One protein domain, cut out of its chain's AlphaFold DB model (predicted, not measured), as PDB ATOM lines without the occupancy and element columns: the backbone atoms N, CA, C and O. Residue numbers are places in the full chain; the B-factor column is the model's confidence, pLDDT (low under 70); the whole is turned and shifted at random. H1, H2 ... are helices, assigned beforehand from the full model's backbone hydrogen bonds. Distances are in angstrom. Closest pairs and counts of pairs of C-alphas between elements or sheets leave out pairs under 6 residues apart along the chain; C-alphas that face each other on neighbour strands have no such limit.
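What this domain is: This is residues 3 to 61 of the 475 residues of the protein "Phosphoglucomutase" of Spirochaetales bacterium (UniProt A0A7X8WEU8). An open, loose U: a long loop stretch, residues 3 to 25, makes one side, H1 makes the floor, and H2, meeting H1 near its end as an L, makes the other side with the tail to residue 61. Residues 48 to 61 stick out. The printed part has 59 residues, two named helices, H1 then H2, and no named strand; its class is all helix, with 29 residues in named elements, under half. It is only just loose, close to extended, with a radius of gyration of the C-alphas of 15.2 A and spans of 35 by 29 by 27 A.

Where its parts are: Start at C-alpha 3, (43.449, 32.259, -52.487); residues 18 to 19 pair antiparallel with residues 22 to 23. Find C-alpha 26 at (28.298, 36.190, -41.916); from there H1, residues 26 to 41, runs 22.4 A. H2, residues 43 to 55, runs 18.0 A to C-alpha 55 at (57.514, 15.674, -41.893).

How they stand to each other: H1 and H2 are close but not clearly touching; look at their closest C-alphas, Leu 39 and His 46, 6.5 A apart. Their lines stand about perpendicular, at 88 degrees. In H1 and H2 every O i to N i+4 pair is within hydrogen-bond range.

The domain as a whole: The C-alphas farthest apart, Pro 26 and Glu 60, are 39.1 A apart. The printed part has no cut, the link from H1 to H2 is tight, and no printed residue is under 70 in pLDDT.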
ATOM      1  N   ILE A   3      42.478  31.229 -52.863       88.44
ATOM      2  CA  ILE A   3      43.449  32.259 -52.487       88.44
ATOM      3  C   ILE A   3      43.214  33.449 -53.405       88.44
ATOM      4  O   ILE A   3      43.426  33.351 -54.610       88.44
ATOM      5  N   SER A   4      42.722  34.543 -52.840       88.00
ATOM      6  CA  SER A   4      42.425  35.760 -53.580       88.00
ATOM      7  C   SER A   4      42.229  36.938 -52.632       88.00
ATOM      8  O   SER A   4      41.505  36.837 -51.638       88.00
ATOM      9  N   ALA A   5      42.821  38.076 -52.993       86.62
ATOM     10  CA  ALA A   5      42.491  39.386 -52.439       86.62
ATOM     11  C   ALA A   5      41.568  40.204 -53.377       86.62
ATOM     12  O   ALA A   5      41.361  41.392 -53.152       86.62
ATOM     13  N   SER A   6      40.988  39.566 -54.405       85.56
ATOM     14  CA  SER A   6      40.070  40.136 -55.404       85.56
ATOM     15  C   SER A   6      40.624  41.408 -56.038       85.56
ATOM     16  O   SER A   6      41.560  41.344 -56.829       85.56
ATOM     17  N   HIS A   7      40.079  42.557 -55.658       83.19
ATOM     18  CA  HIS A   7      40.365  43.866 -56.223       83.19
ATOM     19  C   HIS A   7      41.448  44.644 -55.461       83.19
ATOM     20  O   HIS A   7      41.780  45.767 -55.850       83.19
ATOM     21  N   ASN A   8      41.985  44.085 -54.370       84.12
ATOM     22  CA  ASN A   8      43.022  44.739 -53.578       84.12
ATOM     23  C   ASN A   8      44.332  44.885 -54.373       84.12
ATOM     24  O   ASN A   8      44.629  44.044 -55.220       84.12
ATOM     25  N   PRO A   9      45.161  45.904 -54.076       85.25
ATOM     26  CA  PRO A   9      46.449  46.090 -54.742       85.25
ATOM     27  C   PRO A   9      47.384  44.873 -54.647       85.25
ATOM     28  O   PRO A   9      47.294  44.059 -53.723       85.25
ATOM     29  N   ILE A  10      48.340  44.801 -55.578       87.50
ATOM     30  CA  ILE A  10      49.406  43.790 -55.571       87.50
ATOM     31  C   ILE A  10      50.127  43.810 -54.214       87.50
ATOM     32  O   ILE A  10      50.475  44.872 -53.701       87.50
ATOM     33  N   GLY A  11      50.347  42.623 -53.643       85.38
ATOM     34  CA  GLY A  11      50.981  42.432 -52.334       85.38
ATOM     35  C   GLY A  11      50.006  42.076 -51.208       85.38
ATOM     36  O   GLY A  11      50.440  41.583 -50.168       85.38
ATOM     37  N   HIS A  12      48.696  42.250 -51.412       85.25
ATOM     38  CA  HIS A  12      47.683  41.732 -50.493       85.25
ATOM     39  C   HIS A  12      47.406  40.244 -50.741       85.25
ATOM     40  O   HIS A  12      47.257  39.810 -51.880       85.25
ATOM     41  N   ASN A  13      47.257  39.481 -49.656       82.81
ATOM     42  CA  ASN A  13      46.833  38.083 -49.683       82.81
ATOM     43  C   ASN A  13      45.477  37.937 -48.986       82.81
ATOM     44  O   ASN A  13      45.205  38.618 -47.998       82.81
ATOM     45  N   GLY A  14      44.643  37.027 -49.481       85.88
ATOM     46  CA  GLY A  14      43.344  36.727 -48.890       85.88
ATOM     47  C   GLY A  14      42.984  35.258 -49.056       85.88
ATOM     48  O   GLY A  14      43.343  34.625 -50.048       85.88
ATOM     49  N   PHE A  15      42.272  34.716 -48.071       88.00
ATOM     50  CA  PHE A  15      41.682  33.385 -48.138       88.00
ATOM     51  C   PHE A  15      40.168  33.538 -48.114       88.00
ATOM     52  O   PHE A  15      39.608  34.079 -47.161       88.00
ATOM     53  N   LYS A  16      39.504  33.046 -49.157       87.75
ATOM     54  CA  LYS A  16      38.046  33.035 -49.251       87.75
ATOM     55  C   LYS A  16      37.533  31.604 -49.086       87.75
ATOM     56  O   LYS A  16      38.115  30.637 -49.596       87.75
ATOM     57  N   PHE A  17      36.439  31.460 -48.347       90.44
ATOM     58  CA  PHE A  17      35.837  30.175 -48.006       90.44
ATOM     59  C   PHE A  17      34.376  30.143 -48.438       90.44
ATOM     60  O   PHE A  17      33.693  31.166 -48.474       90.44
ATOM     61  N   GLY A  18      33.923  28.950 -48.796       89.62
ATOM     62  CA  GLY A  18      32.619  28.736 -49.389       89.62
ATOM     63  C   GLY A  18      32.249  27.262 -49.388       89.62
ATOM     64  O   GLY A  18      33.115  26.395 -49.234       89.62
ATOM     65  N   ARG A  19      30.958  26.996 -49.566       88.50
ATOM     66  CA  ARG A  19      30.368  25.662 -49.715       88.50
ATOM     67  C   ARG A  19      29.240  25.712 -50.732       88.50
ATOM     68  O   ARG A  19      28.685  26.776 -50.995       88.50
ATOM     69  N   ASP A  20      28.909  24.560 -51.306       87.12
ATOM     70  CA  ASP A  20      27.755  24.397 -52.200       87.12
ATOM     71  C   ASP A  20      27.703  25.420 -53.350       87.12
ATOM     72  O   ASP A  20      26.626  25.869 -53.752       87.12
ATOM     73  N   GLY A  21      28.885  25.807 -53.846       85.62
ATOM     74  CA  GLY A  21      29.082  26.754 -54.945       85.62
ATOM     75  C   GLY A  21      29.014  28.241 -54.578       85.62
ATOM     76  O   GLY A  21      29.234  29.054 -55.466       85.62
ATOM     77  N   GLY A  22      28.719  28.606 -53.324       87.12
ATOM     78  CA  GLY A  22      28.674  29.996 -52.845       87.12
ATOM     79  C   GLY A  22      29.738  30.306 -51.787       87.12
ATOM     80  O   GLY A  22      30.461  29.415 -51.335       87.12
ATOM     81  N   VAL A  23      29.820  31.573 -51.376       87.44
ATOM     82  CA  VAL A  23      30.679  32.033 -50.270       87.44
ATOM     83  C   VAL A  23      30.009  31.826 -48.909       87.44
ATOM     84  O   VAL A  23      28.786  31.778 -48.809       87.44
ATOM     85  N   TYR A  24      30.810  31.697 -47.850       88.56
ATOM     86  CA  TYR A  24      30.294  31.627 -46.481       88.56
ATOM     87  C   TYR A  24      29.522  32.889 -46.090       88.56
ATOM     88  O   TYR A  24      29.955  34.011 -46.358       88.56
ATOM     89  N   GLY A  25      28.386  32.687 -45.421       83.44
ATOM     90  CA  GLY A  25      27.600  33.773 -44.847       83.44
ATOM     91  C   GLY A  25      28.260  34.377 -43.599       83.44
ATOM     92  O   GLY A  25      29.241  33.830 -43.085       83.44
ATOM     93  N   PRO A  26      27.707  35.476 -43.051       77.88
ATOM     94  CA  PRO A  26      28.298  36.190 -41.916       77.88
ATOM     95  C   PRO A  26      28.608  35.300 -40.704       77.88
ATOM     96  O   PRO A  26      29.724  35.335 -40.195       77.88
ATOM     97  N   GLY A  27      27.668  34.445 -40.286       84.62
ATOM     98  CA  GLY A  27      27.867  33.577 -39.117       84.62
ATOM     99  C   GLY A  27      28.910  32.472 -39.326       84.62
ATOM    100  O   GLY A  27      29.587  32.066 -38.387       84.62
ATOM    101  N   GLU A  28      29.077  31.978 -40.554       89.25
ATOM    102  CA  GLU A  28      30.120  30.996 -40.882       89.25
ATOM    103  C   GLU A  28      31.499  31.654 -40.940       89.25
ATOM    104  O   GLU A  28      32.477  31.095 -40.440       89.25
ATOM    105  N   ALA A  29      31.568  32.854 -41.520       87.38
ATOM    106  CA  ALA A  29      32.781  33.656 -41.567       87.38
ATOM    107  C   ALA A  29      33.247  34.066 -40.159       87.38
ATOM    108  O   ALA A  29      34.442  34.011 -39.882       87.38
ATOM    109  N   GLU A  30      32.324  34.413 -39.258       88.69
ATOM    110  CA  GLU A  30      32.635  34.758 -37.866       88.69
ATOM    111  C   GLU A  30      33.229  33.572 -37.102       88.69
ATOM    112  O   GLU A  30      34.318  33.694 -36.544       88.69
ATOM    113  N   ARG A  31      32.601  32.390 -37.184       92.56
ATOM    114  CA  ARG A  31      33.143  31.154 -36.589       92.56
ATOM    115  C   ARG A  31      34.523  30.799 -37.135       92.56
ATOM    116  O   ARG A  31      35.388  30.332 -36.395       92.56
ATOM    117  N   LEU A  32      34.741  30.998 -38.437       91.94
ATOM    118  CA  LEU A  32      36.049  30.786 -39.052       91.94
ATOM    119  C   LEU A  32      37.083  31.790 -38.523       91.94
ATOM    120  O   LEU A  32      38.219  31.402 -38.258       91.94
ATOM    121  N   ALA A  33      36.700  33.057 -38.357       90.38
ATOM    122  CA  ALA A  33      37.571  34.100 -37.827       90.38
ATOM    123  C   ALA A  33      37.933  33.857 -36.353       90.38
ATOM    124  O   ALA A  33      39.095  34.014 -35.990       90.38
ATOM    125  N   GLU A  34      36.975  33.440 -35.523       93.69
ATOM    126  CA  GLU A  34      37.218  32.999 -34.142       93.69
ATOM    127  C   GLU A  34      38.206  31.840 -34.110       93.69
ATOM    128  O   GLU A  34      39.261  31.948 -33.491       93.69
ATOM    129  N   ARG A  35      37.935  30.787 -34.890       91.69
ATOM    130  CA  ARG A  35      38.832  29.636 -34.959       91.69
ATOM    131  C   ARG A  35      40.231  30.021 -35.433       91.69
ATOM    132  O   ARG A  35      41.208  29.466 -34.947       91.69
ATOM    133  N   PHE A  36      40.343  30.935 -36.393       90.38
ATOM    134  CA  PHE A  36      41.636  31.413 -36.866       90.38
ATOM    135  C   PHE A  36      42.408  32.150 -35.764       90.38
ATOM    136  O   PHE A  36      43.599  31.895 -35.611       90.38
ATOM    137  N   ARG A  37      41.744  33.003 -34.970       91.69
ATOM    138  CA  ARG A  37      42.368  33.679 -33.820       91.69
ATOM    139  C   ARG A  37      42.855  32.675 -32.779       91.69
ATOM    140  O   ARG A  37      44.024  32.731 -32.427       91.69
ATOM    141  N   ASP A  38      42.031  31.690 -32.420       90.81
ATOM    142  CA  ASP A  38      42.425  30.633 -31.476       90.81
ATOM    143  C   ASP A  38      43.694  29.886 -31.935       90.81
ATOM    144  O   ASP A  38      44.588  29.599 -31.139       90.81
ATOM    145  N   LEU A  39      43.784  29.567 -33.235       89.94
ATOM    146  CA  LEU A  39      44.945  28.883 -33.819       89.94
ATOM    147  C   LEU A  39      46.207  29.756 -33.805       89.94
ATOM    148  O   LEU A  39      47.309  29.232 -33.645       89.94
ATOM    149  N   VAL A  40      46.055  31.066 -34.013       88.81
ATOM    150  CA  VAL A  40      47.163  32.031 -33.993       88.81
ATOM    151  C   VAL A  40      47.643  32.284 -32.564       88.81
ATOM    152  O   VAL A  40      48.854  32.334 -32.342       88.81
ATOM    153  N   ASP A  41      46.726  32.387 -31.603       91.88
ATOM    154  CA  ASP A  41      47.038  32.610 -30.188       91.88
ATOM    155  C   ASP A  41      47.820  31.430 -29.592       91.88
ATOM    156  O   ASP A  41      48.778  31.629 -28.844       91.88
ATOM    157  N   ASP A  42      47.499  30.200 -30.005       90.88
ATOM    158  CA  ASP A  42      48.283  28.994 -29.704       90.88
ATOM    159  C   ASP A  42      49.266  28.635 -30.840       90.88
ATOM    160  O   ASP A  42      49.493  27.467 -31.186       90.88
ATOM    161  N   GLY A  43      49.837  29.659 -31.477       86.38
ATOM    162  CA  GLY A  43      50.620  29.514 -32.701       86.38
ATOM    163  C   GLY A  43      51.820  28.579 -32.553       86.38
ATOM    164  O   GLY A  43      52.084  27.788 -33.452       86.38
ATOM    165  N   LEU A  44      52.528  28.596 -31.416       88.81
ATOM    166  CA  LEU A  44      53.700  27.732 -31.203       88.81
ATOM    167  C   LEU A  44      53.356  26.241 -31.327       88.81
ATOM    168  O   LEU A  44      54.050  25.512 -32.040       88.81
ATOM    169  N   ASN A  45      52.268  25.801 -30.691       91.25
ATOM    170  CA  ASN A  45      51.826  24.410 -30.760       91.25
ATOM    171  C   ASN A  45      51.297  24.066 -32.155       91.25
ATOM    172  O   ASN A  45      51.634  23.014 -32.700       91.25
ATOM    173  N   HIS A  46      50.527  24.961 -32.778       89.75
ATOM    174  CA  HIS A  46      49.968  24.717 -34.108       89.75
ATOM    175  C   HIS A  46      51.029  24.727 -35.218       89.75
ATOM    176  O   HIS A  46      50.950  23.911 -36.136       89.75
ATOM    177  N   PHE A  47      52.061  25.571 -35.132       88.94
ATOM    178  CA  PHE A  47      53.195  25.542 -36.060       88.94
ATOM    179  C   PHE A  47      54.061  24.296 -35.863       88.94
ATOM    180  O   PHE A  47      54.511  23.714 -36.852       88.94
ATOM    181  N   ALA A  48      54.271  23.852 -34.618       91.00
ATOM    182  CA  ALA A  48      54.952  22.586 -34.342       91.00
ATOM    183  C   ALA A  48      54.160  21.394 -34.902       91.00
ATOM    184  O   ALA A  48      54.733  20.531 -35.569       91.00
ATOM    185  N   LEU A  49      52.835  21.392 -34.719       89.31
ATOM    186  CA  LEU A  49      51.943  20.396 -35.303       89.31
ATOM    187  C   LEU A  49      52.004  20.418 -36.833       89.31
ATOM    188  O   LEU A  49      52.127  19.362 -37.443       89.31
ATOM    189  N   LEU A  50      51.952  21.594 -37.467       89.44
ATOM    190  CA  LEU A  50      52.062  21.720 -38.923       89.44
ATOM    191  C   LEU A  50      53.394  21.161 -39.437       89.44
ATOM    192  O   LEU A  50      53.413  20.481 -40.463       89.44
ATOM    193  N   ARG A  51      54.496  21.419 -38.721       91.62
ATOM    194  CA  ARG A  51      55.815  20.881 -39.061       91.62
ATOM    195  C   ARG A  51      55.838  19.359 -38.964       91.62
ATOM    196  O   ARG A  51      56.170  18.727 -39.957       91.62
ATOM    197  N   SER A  52      55.389  18.788 -37.845       93.31
ATOM    198  CA  SER A  52      55.277  17.328 -37.682       93.31
ATOM    199  C   SER A  52      54.400  16.711 -38.774       93.31
ATOM    200  O   SER A  52      54.814  15.768 -39.432       93.31
ATOM    201  N   ARG A  53      53.235  17.301 -39.074       90.31
ATOM    202  CA  ARG A  53      52.361  16.836 -40.166       90.31
ATOM    203  C   ARG A  53      53.022  16.900 -41.541       90.31
ATOM    204  O   ARG A  53      52.678  16.097 -42.401       90.31
ATOM    205  N   SER A  54      53.909  17.868 -41.759       89.62
ATOM    206  CA  SER A  54      54.653  18.011 -43.015       89.62
ATOM    207  C   SER A  54      55.804  17.007 -43.110       89.62
ATOM    208  O   SER A  54      56.067  16.504 -44.195       89.62
ATOM    209  N   GLU A  55      56.467  16.702 -41.992       92.62
ATOM    210  CA  GLU A  55      57.514  15.674 -41.893       92.62
ATOM    211  C   GLU A  55      56.940  14.260 -42.073       92.62
ATOM    212  O   GLU A  55      57.553  13.427 -42.734       92.62
ATOM    213  N   ASP A  56      55.732  14.024 -41.555       92.50
ATOM    214  CA  ASP A  56      55.002  12.757 -41.670       92.50
ATOM    215  C   ASP A  56      54.268  12.594 -43.017       92.50
ATOM    216  O   ASP A  56      53.572  11.596 -43.235       92.50
ATOM    217  N   LEU A  57      54.355  13.579 -43.922       91.94
ATOM    218  CA  LEU A  57      53.666  13.522 -45.207       91.94
ATOM    219  C   LEU A  57      54.308  12.454 -46.097       91.94
ATOM    220  O   LEU A  57      55.471  12.572 -46.474       91.94
ATOM    221  N   ASP A  58      53.522  11.451 -46.492       94.19
ATOM    222  CA  ASP A  58      53.961  10.417 -47.428       94.19
ATOM    223  C   ASP A  58      54.414  11.055 -48.764       94.19
ATOM    224  O   ASP A  58      53.581  11.625 -49.489       94.19
ATOM    225  N   PRO A  59      55.712  10.962 -49.123       93.81
ATOM    226  CA  PRO A  59      56.237  11.540 -50.356       93.81
ATOM    227  C   PRO A  59      55.552  10.995 -51.609       93.81
ATOM    228  O   PRO A  59      55.431  11.709 -52.606       93.81
ATOM    229  N   GLU A  60      55.079   9.750 -51.565       96.06
ATOM    230  CA  GLU A  60      54.380   9.123 -52.677       96.06
ATOM    231  C   GLU A  60      52.982   9.725 -52.861       96.06
ATOM    232  O   GLU A  60      52.596  10.054 -53.984       96.06
ATOM    233  N   VAL A  61      52.253   9.986 -51.770       93.62
ATOM    234  CA  VAL A  61      50.970  10.712 -51.817       93.62
ATOM    235  C   VAL A  61      51.169  12.138 -52.329       93.62
ATOM    236  O   VAL A  61      50.386  12.613 -53.161       93.62
TER     237      VAL A  61